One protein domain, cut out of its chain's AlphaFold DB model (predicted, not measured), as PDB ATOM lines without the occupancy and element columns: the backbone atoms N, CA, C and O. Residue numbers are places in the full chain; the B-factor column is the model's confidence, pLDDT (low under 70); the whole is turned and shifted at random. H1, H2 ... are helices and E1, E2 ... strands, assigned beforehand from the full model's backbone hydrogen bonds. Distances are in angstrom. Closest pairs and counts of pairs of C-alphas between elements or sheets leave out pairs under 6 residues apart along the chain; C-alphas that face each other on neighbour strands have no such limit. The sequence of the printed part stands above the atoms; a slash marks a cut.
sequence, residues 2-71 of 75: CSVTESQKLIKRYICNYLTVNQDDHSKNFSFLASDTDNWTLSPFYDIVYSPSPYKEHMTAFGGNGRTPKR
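AT A GLANCE: This is residues 2 to 71 of the 75 residues of the protein "Serine/threonine-protein kinase HipA" of Pseudoalteromonas piscicida (UniProt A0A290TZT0). The model has little regular structure: one long helix, H1, has a small hairpin of two strands, E1 and E2, by its first turns, and the long unnamed stretch of residues 43 to 71 runs back from the hairpin toward the helix's other end. The printed part has 70 residues, with H1, E1 and E2 in that order; the sheet E1 - E2 is antiparallel. The class is mixed, helices and strands, with 23 residues in named elements. It is only just compact, close to loose, with a radius of gyration of the C-alphas of 13.3 A, and elongated, spanning 42 by 22 by 16 A.

IN THESE COORDINATES: H1, residues 4 to 20, measures 24.5 A from C-alpha 4 at (170.839, 169.491, 218.423) to C-alpha 20. E1 is residues 32 to 34, 6.4 A; E2 is residues 40 to 42, 7.0 A, ending with C-alpha 42 at (178.583, 178.251, 215.996).

HOW THE PARTS SIT: E1 and E2 form a hairpin with a tight link, their directions at 150 degrees; N 33 and O 41 are within hydrogen-bond range at 2.8 A. The closest C-alphas of H1 and E2 are those of Glu 6 and Leu 42, 6.5 A apart. In H1 every O i to N i+4 pair is within hydrogen-bond range.

THE WHOLE: The C-alphas farthest apart, Thr 37 and Pro 54, are 42.7 A apart. The printed part has no cut. The link from H1 to E1 is long. The pLDDT is under 70 at residue 2 and residues 69 to 71.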
ATOM      1  N   CYS A   2     170.126 175.668 213.635       63.44
ATOM      2  CA  CYS A   2     170.860 174.996 214.723       63.44
ATOM      3  C   CYS A   2     170.510 173.515 214.997       63.44
ATOM      4  O   CYS A   2     169.489 173.213 215.611       63.44
ATOM      5  N   SER A   3     171.380 172.583 214.592       84.75
ATOM      6  CA  SER A   3     171.259 171.170 214.975       84.75
ATOM      7  C   SER A   3     171.270 170.999 216.501       84.75
ATOM      8  O   SER A   3     171.766 171.851 217.240       84.75
ATOM      9  N   VAL A   4     170.796 169.846 216.988       90.12
ATOM     10  CA  VAL A   4     170.839 169.491 218.423       90.12
ATOM     11  C   VAL A   4     172.248 169.661 219.010       90.12
ATOM     12  O   VAL A   4     172.404 170.121 220.141       90.12
ATOM     13  N   THR A   5     173.280 169.342 218.228       91.06
ATOM     14  CA  THR A   5     174.682 169.479 218.636       91.06
ATOM     15  C   THR A   5     175.106 170.935 218.841       91.06
ATOM     16  O   THR A   5     175.784 171.232 219.823       91.06
ATOM     17  N   GLU A   6     174.685 171.857 217.975       91.12
ATOM     18  CA  GLU A   6     174.988 173.284 218.124       91.12
ATOM     19  C   GLU A   6     174.250 173.890 219.331       91.12
ATOM     20  O   GLU A   6     174.846 174.636 220.111       91.12
ATOM     21  N   SER A   7     173.006 173.467 219.581       91.19
ATOM     22  CA  SER A   7     172.239 173.887 220.763       91.19
ATOM     23  C   SER A   7     172.917 173.447 222.066       91.19
ATOM     24  O   SER A   7     173.038 174.227 223.010       91.19
ATOM     25  N   GLN A   8     173.437 172.216 222.114       94.12
ATOM     26  CA  GLN A   8     174.204 171.721 223.263       94.12
ATOM     27  C   GLN A   8     175.486 172.528 223.502       94.12
ATOM     28  O   GLN A   8     175.851 172.770 224.654       94.12
ATOM     29  N   LYS A   9     176.184 172.955 222.439       94.69
ATOM     30  CA  LYS A   9     177.369 173.821 222.570       94.69
ATOM     31  C   LYS A   9     177.001 175.168 223.181       94.69
ATOM     32  O   LYS A   9     177.726 175.644 224.051       94.69
ATOM     33  N   LEU A  10     175.888 175.759 222.755       93.88
ATOM     34  CA  LEU A  10     175.428 177.045 223.267       93.88
ATOM     35  C   LEU A  10     175.081 176.960 224.765       93.88
ATOM     36  O   LEU A  10     175.574 177.764 225.551       93.88
ATOM     37  N   ILE A  11     174.360 175.912 225.186       93.19
ATOM     38  CA  ILE A  11     174.058 175.652 226.607       93.19
ATOM     39  C   ILE A  11     175.339 175.508 227.440       93.19
ATOM     40  O   ILE A  11     175.442 176.083 228.522       93.19
ATOM     41  N   LYS A  12     176.351 174.793 226.931       94.75
ATOM     42  CA  LYS A  12     177.647 174.662 227.618       94.75
ATOM     43  C   LYS A  12     178.352 176.011 227.804       94.75
ATOM     44  O   LYS A  12     178.956 176.221 228.851       94.75
ATOM     45  N   ARG A  13     178.259 176.926 226.831       95.62
ATOM     46  CA  ARG A  13     178.824 178.286 226.948       95.62
ATOM     47  C   ARG A  13     178.102 179.104 228.003       95.62
ATOM     48  O   ARG A  13     178.769 179.710 228.831       95.62
ATOM     49  N   TYR A  14     176.771 179.050 228.029       93.44
ATOM     50  CA  TYR A  14     175.984 179.726 229.062       93.44
ATOM     51  C   TYR A  14     176.364 179.249 230.467       93.44
ATOM     52  O   TYR A  14     176.628 180.065 231.345       93.44
ATOM     53  N   ILE A  15     176.477 177.933 230.669       93.75
ATOM     54  CA  ILE A  15     176.922 177.367 231.952       93.75
ATOM     55  C   ILE A  15     178.353 177.820 232.282       93.75
ATOM     56  O   ILE A  15     178.638 178.152 233.429       93.75
ATOM     57  N   CYS A  16     179.252 177.870 231.296       95.50
ATOM     58  CA  CYS A  16     180.620 178.341 231.503       95.50
ATOM     59  C   CYS A  16     180.670 179.819 231.920       95.50
ATOM     60  O   CYS A  16     181.325 180.124 232.915       95.50
ATOM     61  N   ASN A  17     179.941 180.714 231.243       95.75
ATOM     62  CA  ASN A  17     179.847 182.130 231.623       95.75
ATOM     63  C   ASN A  17     179.306 182.299 233.045       95.75
ATOM     64  O   ASN A  17     179.867 183.061 233.828       95.75
ATOM     65  N   TYR A  18     178.278 181.530 233.411       93.38
ATOM     66  CA  TYR A  18     177.738 181.529 234.768       93.38
ATOM     67  C   TYR A  18     178.780 181.097 235.812       93.38
ATOM     68  O   TYR A  18     179.021 181.811 236.784       93.38
ATOM     69  N   LEU A  19     179.442 179.953 235.604       93.44
ATOM     70  CA  LEU A  19     180.432 179.415 236.547       93.44
ATOM     71  C   LEU A  19     181.684 180.293 236.674       93.44
ATOM     72  O   LEU A  19     182.295 180.340 237.738       93.44
ATOM     73  N   THR A  20     182.072 180.972 235.594       94.75
ATOM     74  CA  THR A  20     183.245 181.859 235.556       94.75
ATOM     75  C   THR A  20     182.922 183.301 235.932       94.75
ATOM     76  O   THR A  20     183.832 184.121 235.984       94.75
ATOM     77  N   VAL A  21     181.656 183.620 236.228       94.25
ATOM     78  CA  VAL A  21     181.193 184.987 236.521       94.25
ATOM     79  C   VAL A  21     181.572 185.958 235.389       94.25
ATOM     80  O   VAL A  21     181.957 187.103 235.621       94.25
ATOM     81  N   ASN A  22     181.472 185.492 234.143       96.81
ATOM     82  CA  ASN A  22     181.546 186.355 232.972       96.81
ATOM     83  C   ASN A  22     180.170 186.995 232.752       96.81
ATOM     84  O   ASN A  22     179.294 186.397 232.125       96.81
ATOM     85  N   GLN A  23     179.950 188.170 233.345       96.31
ATOM     86  CA  GLN A  23     178.671 188.885 233.270       96.31
ATOM     87  C   GLN A  23     178.579 189.816 232.058       96.31
ATOM     88  O   GLN A  23     177.503 190.341 231.792       96.31
ATOM     89  N   ASP A  24     179.667 189.975 231.301       96.50
ATOM     90  CA  ASP A  24     179.706 190.680 230.012       96.50
ATOM     91  C   ASP A  24     179.394 189.730 228.836       96.50
ATOM     92  O   ASP A  24     179.902 189.837 227.723       96.50
ATOM     93  N   ASP A  25     178.547 188.731 229.079       95.44
ATOM     94  CA  ASP A  25     178.155 187.713 228.110       95.44
ATOM     95  C   ASP A  25     177.055 188.202 227.158       95.44
ATOM     96  O   ASP A  25     176.019 187.561 226.975       95.44
ATOM     97  N   HIS A  26     177.263 189.361 226.544       95.31
ATOM     98  CA  HIS A  26     176.303 189.969 225.632       95.31
ATOM     99  C   HIS A  26     176.277 189.316 224.249       95.31
ATOM    100  O   HIS A  26     177.217 188.640 223.831       95.31
ATOM    101  N   SER A  27     175.233 189.605 223.471       94.81
ATOM    102  CA  SER A  27     175.006 189.020 222.141       94.81
ATOM    103  C   SER A  27     176.179 189.165 221.161       94.81
ATOM    104  O   SER A  27     176.361 188.290 220.322       94.81
ATOM    105  N   LYS A  28     177.011 190.210 221.283       95.75
ATOM    106  CA  LYS A  28     178.203 190.395 220.432       95.75
ATOM    107  C   LYS A  28     179.346 189.413 220.722       95.75
ATOM    108  O   LYS A  28     180.231 189.297 219.886       95.75
ATOM    109  N   ASN A  29     179.297 188.695 221.846       96.25
ATOM    110  CA  ASN A  29     180.253 187.639 222.202       96.25
ATOM    111  C   ASN A  29     179.833 186.262 221.660       96.25
ATOM    112  O   ASN A  29     180.464 185.239 221.932       96.25
ATOM    113  N   PHE A  30     178.762 186.226 220.862       94.88
ATOM    114  CA  PHE A  30     178.287 185.039 220.172       94.88
ATOM    115  C   PHE A  30     178.340 185.284 218.667       94.88
ATOM    116  O   PHE A  30     177.625 186.131 218.135       94.88
ATOM    117  N   SER A  31     179.162 184.495 217.977       95.62
ATOM    118  CA  SER A  31     179.284 184.551 216.521       95.62
ATOM    119  C   SER A  31     178.977 183.211 215.875       95.62
ATOM    120  O   SER A  31     179.029 182.144 216.496       95.62
ATOM    121  N   PHE A  32     178.700 183.281 214.581       94.38
ATOM    122  CA  PHE A  32     178.472 182.130 213.726       94.38
ATOM    123  C   PHE A  32     179.461 182.164 212.561       94.38
ATOM    124  O   PHE A  32     179.838 183.235 212.088       94.38
ATOM    125  N   LEU A  33     179.890 180.987 212.118       94.06
ATOM    126  CA  LEU A  33     180.649 180.797 210.890       94.06
ATOM    127  C   LEU A  33     179.669 180.419 209.782       94.06
ATOM    128  O   LEU A  33     178.929 179.444 209.936       94.06
ATOM    129  N   ALA A  34     179.683 181.174 208.688       93.69
ATOM    130  CA  ALA A  34     178.973 180.844 207.460       93.69
ATOM    131  C   ALA A  34     179.937 180.140 206.501       93.69
ATOM    132  O   ALA A  34     181.039 180.635 206.262       93.69
ATOM    133  N   SER A  35     179.545 178.983 205.972       93.19
ATOM    134  CA  SER A  35     180.269 178.341 204.873       93.19
ATOM    135  C   SER A  35     179.872 178.937 203.520       93.19
ATOM    136  O   SER A  35     178.800 179.523 203.379       93.19
ATOM    137  N   ASP A  36     180.674 178.665 202.487       96.69
ATOM    138  CA  ASP A  36     180.366 179.020 201.088       96.69
ATOM    139  C   ASP A  36     179.060 178.384 200.567       96.69
ATOM    140  O   ASP A  36     178.510 178.788 199.548       96.69
ATOM    141  N   THR A  37     178.564 177.368 201.273       94.62
ATOM    142  CA  THR A  37     177.321 176.639 200.986       94.62
ATOM    143  C   THR A  37     176.147 177.092 201.859       94.62
ATOM    144  O   THR A  37     175.175 176.352 201.990       94.62
ATOM    145  N   ASP A  38     176.248 178.274 202.476       89.00
ATOM    146  CA  ASP A  38     175.242 178.870 203.369       89.00
ATOM    147  C   ASP A  38     174.889 177.983 204.582       89.00
ATOM    148  O   ASP A  38     173.793 178.028 205.142       89.00
ATOM    149  N   ASN A  39     175.842 177.152 205.023       88.88
ATOM    150  CA  ASN A  39     175.711 176.396 206.262       88.88
ATOM    151  C   ASN A  39     176.283 177.207 207.423       88.88
ATOM    152  O   ASN A  39     177.474 177.517 207.469       88.88
ATOM    153  N   TRP A  40     175.424 177.503 208.394       90.62
ATOM    154  CA  TRP A  40     175.769 178.284 209.574       90.62
ATOM    155  C   TRP A  40     176.071 177.370 210.761       90.62
ATOM    156  O   TRP A  40     175.250 176.533 211.143       90.62
ATOM    157  N   THR A  41     177.239 177.555 211.370       92.12
ATOM    158  CA  THR A  41     177.676 176.832 212.575       92.12
ATOM    159  C   THR A  41     178.119 177.810 213.652       92.12
ATOM    160  O   THR A  41     178.436 178.960 213.362       92.12
ATOM    161  N   LEU A  42     178.126 177.391 214.914       94.50
ATOM    162  CA  LEU A  42     178.583 178.251 215.996       94.50
ATOM    163  C   LEU A  42     180.107 178.444 215.898       94.50
ATOM    164  O   LEU A  42     180.850 177.466 215.791       94.50
ATOM    165  N   SER A  43     180.590 179.690 215.977       95.75
ATOM    166  CA  SER A  43     182.035 179.974 216.009       95.75
ATOM    167  C   SER A  43     182.694 179.333 217.229       95.75
ATOM    168  O   SER A  43     181.985 179.029 218.191       95.75
ATOM    169  N   PRO A  44     184.030 179.183 217.291       95.88
ATOM    170  CA  PRO A  44     184.721 178.908 218.551       95.88
ATOM    171  C   PRO A  44     184.270 179.856 219.674       95.88
ATOM    172  O   PRO A  44     183.802 180.964 219.407       95.88
ATOM    173  N   PHE A  45     184.356 179.395 220.921       96.75
ATOM    174  CA  PHE A  45     184.025 180.212 222.087       96.75
ATOM    175  C   PHE A  45     185.206 181.134 222.413       96.75
ATOM    176  O   PHE A  45     186.344 180.667 222.440       96.75
ATOM    177  N   TYR A  46     184.942 182.420 222.619       97.06
ATOM    178  CA  TYR A  46     185.948 183.455 222.841       97.06
ATOM    179  C   TYR A  46     185.460 184.451 223.905       97.06
ATOM    180  O   TYR A  46     184.318 184.359 224.348       97.06
ATOM    181  N   ASP A  47     186.350 185.362 224.313       96.75
ATOM    182  CA  ASP A  47     186.094 186.403 225.323       96.75
ATOM    183  C   ASP A  47     185.570 185.855 226.665       96.75
ATOM    184  O   ASP A  47     184.547 186.260 227.215       96.75
ATOM    185  N   ILE A  48     186.284 184.846 227.172       95.62
ATOM    186  CA  ILE A  48     185.969 184.155 228.424       95.62
ATOM    187  C   ILE A  48     186.830 184.768 229.524       95.62
ATOM    188  O   ILE A  48     187.953 184.321 229.772       95.62
ATOM    189  N   VAL A  49     186.318 185.814 230.162       95.38
ATOM    190  CA  VAL A  49     187.037 186.565 231.196       95.38
ATOM    191  C   VAL A  49     186.182 186.637 232.457       95.38
ATOM    192  O   VAL A  49     184.963 186.763 232.385       95.38
ATOM    193  N   TYR A  50     186.816 186.564 233.630       96.56
ATOM    194  CA  TYR A  50     186.146 186.918 234.883       96.56
ATOM    195  C   TYR A  50     185.769 188.405 234.832       96.56
ATOM    196  O   TYR A  50     186.640 189.269 234.951       96.56
ATOM    197  N   SER A  51     184.484 188.691 234.622       96.44
ATOM    198  CA  SER A  51     183.976 190.037 234.343       96.44
ATOM    199  C   SER A  51     182.694 190.290 235.140       96.44
ATOM    200  O   SER A  51     181.588 190.182 234.605       96.44
ATOM    201  N   PRO A  52     182.799 190.557 236.453       95.25
ATOM    202  CA  PRO A  52     181.641 190.888 237.268       95.25
ATOM    203  C   PRO A  52     181.120 192.289 236.914       95.25
ATOM    204  O   PRO A  52     181.828 193.290 237.014       95.25
ATOM    205  N   SER A  53     179.844 192.362 236.556       93.25
ATOM    206  CA  SER A  53     179.115 193.599 236.300       93.25
ATOM    207  C   SER A  53     178.830 194.343 237.615       93.25
ATOM    208  O   SER A  53     178.466 193.715 238.617       93.25
ATOM    209  N   PRO A  54     178.890 195.691 237.640       93.75
ATOM    210  CA  PRO A  54     178.511 196.479 238.815       93.75
ATOM    211  C   PRO A  54     177.036 196.290 239.209       93.75
ATOM    212  O   PRO A  54     176.670 196.486 240.370       93.75
ATOM    213  N   TYR A  55     176.189 195.855 238.271       92.06
ATOM    214  CA  TYR A  55     174.777 195.550 238.514       92.06
ATOM    215  C   TYR A  55     174.550 194.132 239.057       92.06
ATOM    216  O   TYR A  55     173.426 193.810 239.454       92.06
ATOM    217  N   LYS A  56     175.616 193.317 239.134       90.12
ATOM    218  CA  LYS A  56     175.594 191.895 239.506       90.12
ATOM    219  C   LYS A  56     174.644 191.087 238.625       90.12
ATOM    220  O   LYS A  56     173.927 190.229 239.124       90.12
ATOM    221  N   GLU A  57     174.610 191.405 237.339       93.38
ATOM    222  CA  GLU A  57     173.681 190.836 236.372       93.38
ATOM    223  C   GLU A  57     174.417 190.471 235.091       93.38
ATOM    224  O   GLU A  57     175.161 191.292 234.555       93.38
ATOM    225  N   HIS A  58     174.207 189.232 234.644       95.00
ATOM    226  CA  HIS A  58     174.625 188.764 233.329       95.00
ATOM    227  C   HIS A  58     173.843 189.494 232.241       95.00
ATOM    228  O   HIS A  58     172.629 189.685 232.363       95.00
ATOM    229  N   MET A  59     174.520 189.860 231.155       95.06
ATOM    230  CA  MET A  59     173.862 190.444 229.986       95.06
ATOM    231  C   MET A  59     172.993 189.418 229.248       95.06
ATOM    232  O   MET A  59     172.042 189.803 228.564       95.06
ATOM    233  N   THR A  60     173.264 188.121 229.424       93.44
ATOM    234  CA  THR A  60     172.341 187.045 229.045       93.44
ATOM    235  C   THR A  60     171.508 186.566 230.240       93.44
ATOM    236  O   THR A  60     172.031 186.169 231.279       93.44
ATOM    237  N   ALA A  61     170.182 186.539 230.084       91.38
ATOM    238  CA  ALA A  61     169.274 186.040 231.116       91.38
ATOM    239  C   ALA A  61     169.211 184.501 231.159       91.38
ATOM    240  O   ALA A  61     169.045 183.839 230.133       91.38
ATOM    241  N   PHE A  62     169.214 183.929 232.365       88.50
ATOM    242  CA  PHE A  62     169.040 182.496 232.608       88.50
ATOM    243  C   PHE A  62     167.612 182.230 233.080       88.50
ATOM    244  O   PHE A  62     167.224 182.652 234.170       88.50
ATOM    245  N   GLY A  63     166.795 181.576 232.249       85.69
ATOM    246  CA  GLY A  63     165.383 181.336 232.581       85.69
ATOM    247  C   GLY A  63     164.604 182.626 232.880       85.69
ATOM    248  O   GLY A  63     163.727 182.631 233.738       85.69
ATOM    249  N   GLY A  64     164.967 183.733 232.221       87.38
ATOM    250  CA  GLY A  64     164.373 185.056 232.442       87.38
ATOM    251  C   GLY A  64     165.002 185.878 233.575       87.38
ATOM    252  O   GLY A  64     164.473 186.935 233.901       87.38
ATOM    253  N   ASN A  65     166.114 185.434 234.173       85.50
ATOM    254  CA  ASN A  65     166.778 186.142 235.268       85.50
ATOM    255  C   ASN A  65     168.293 186.262 235.031       85.50
ATOM    256  O   ASN A  65     168.990 185.250 234.978       85.50
ATOM    257  N   GLY A  66     168.805 187.487 234.878       85.81
ATOM    258  CA  GLY A  66     170.241 187.753 234.715       85.81
ATOM    259  C   GLY A  66     170.968 188.067 236.029       85.81
ATOM    260  O   GLY A  66     172.160 187.793 236.155       85.81
ATOM    261  N   ARG A  67     170.267 188.623 237.023       86.44
ATOM    262  CA  ARG A  67     170.849 189.097 238.293       86.44
ATOM    263  C   ARG A  67     171.106 187.991 239.306       86.44
ATOM    264  O   ARG A  67     172.169 187.900 239.913       86.44
ATOM    265  N   THR A  68     170.103 187.150 239.502       81.00
ATOM    266  CA  THR A  68     170.166 186.053 240.462       81.00
ATOM    267  C   THR A  68     169.532 184.834 239.818       81.00
ATOM    268  O   THR A  68     168.374 184.537 240.125       81.00
ATOM    269  N   PRO A  69     170.242 184.137 238.914       69.94
ATOM    270  CA  PRO A  69     169.768 182.877 238.362       69.94
ATOM    271  C   PRO A  69     169.409 181.953 239.530       69.94
ATOM    272  O   PRO A  69     170.282 181.480 240.259       69.94
ATOM    273  N   LYS A  70     168.107 181.791 239.806       65.62
ATOM    274  CA  LYS A  70     167.654 180.924 240.896       65.62
ATOM    275  C   LYS A  70     168.118 179.515 240.554       65.62
ATOM    276  O   LYS A  70     168.079 179.122 239.387       65.62
ATOM    277  N   ARG A  71     168.571 178.759 241.555       56.31
ATOM    278  CA  ARG A  71     168.952 177.364 241.336       56.31
ATOM    279  C   ARG A  71     167.752 176.652 240.720       56.31
ATOM    280  O   ARG A  71     166.664 176.690 241.284       56.31
TER     281      ARG A  71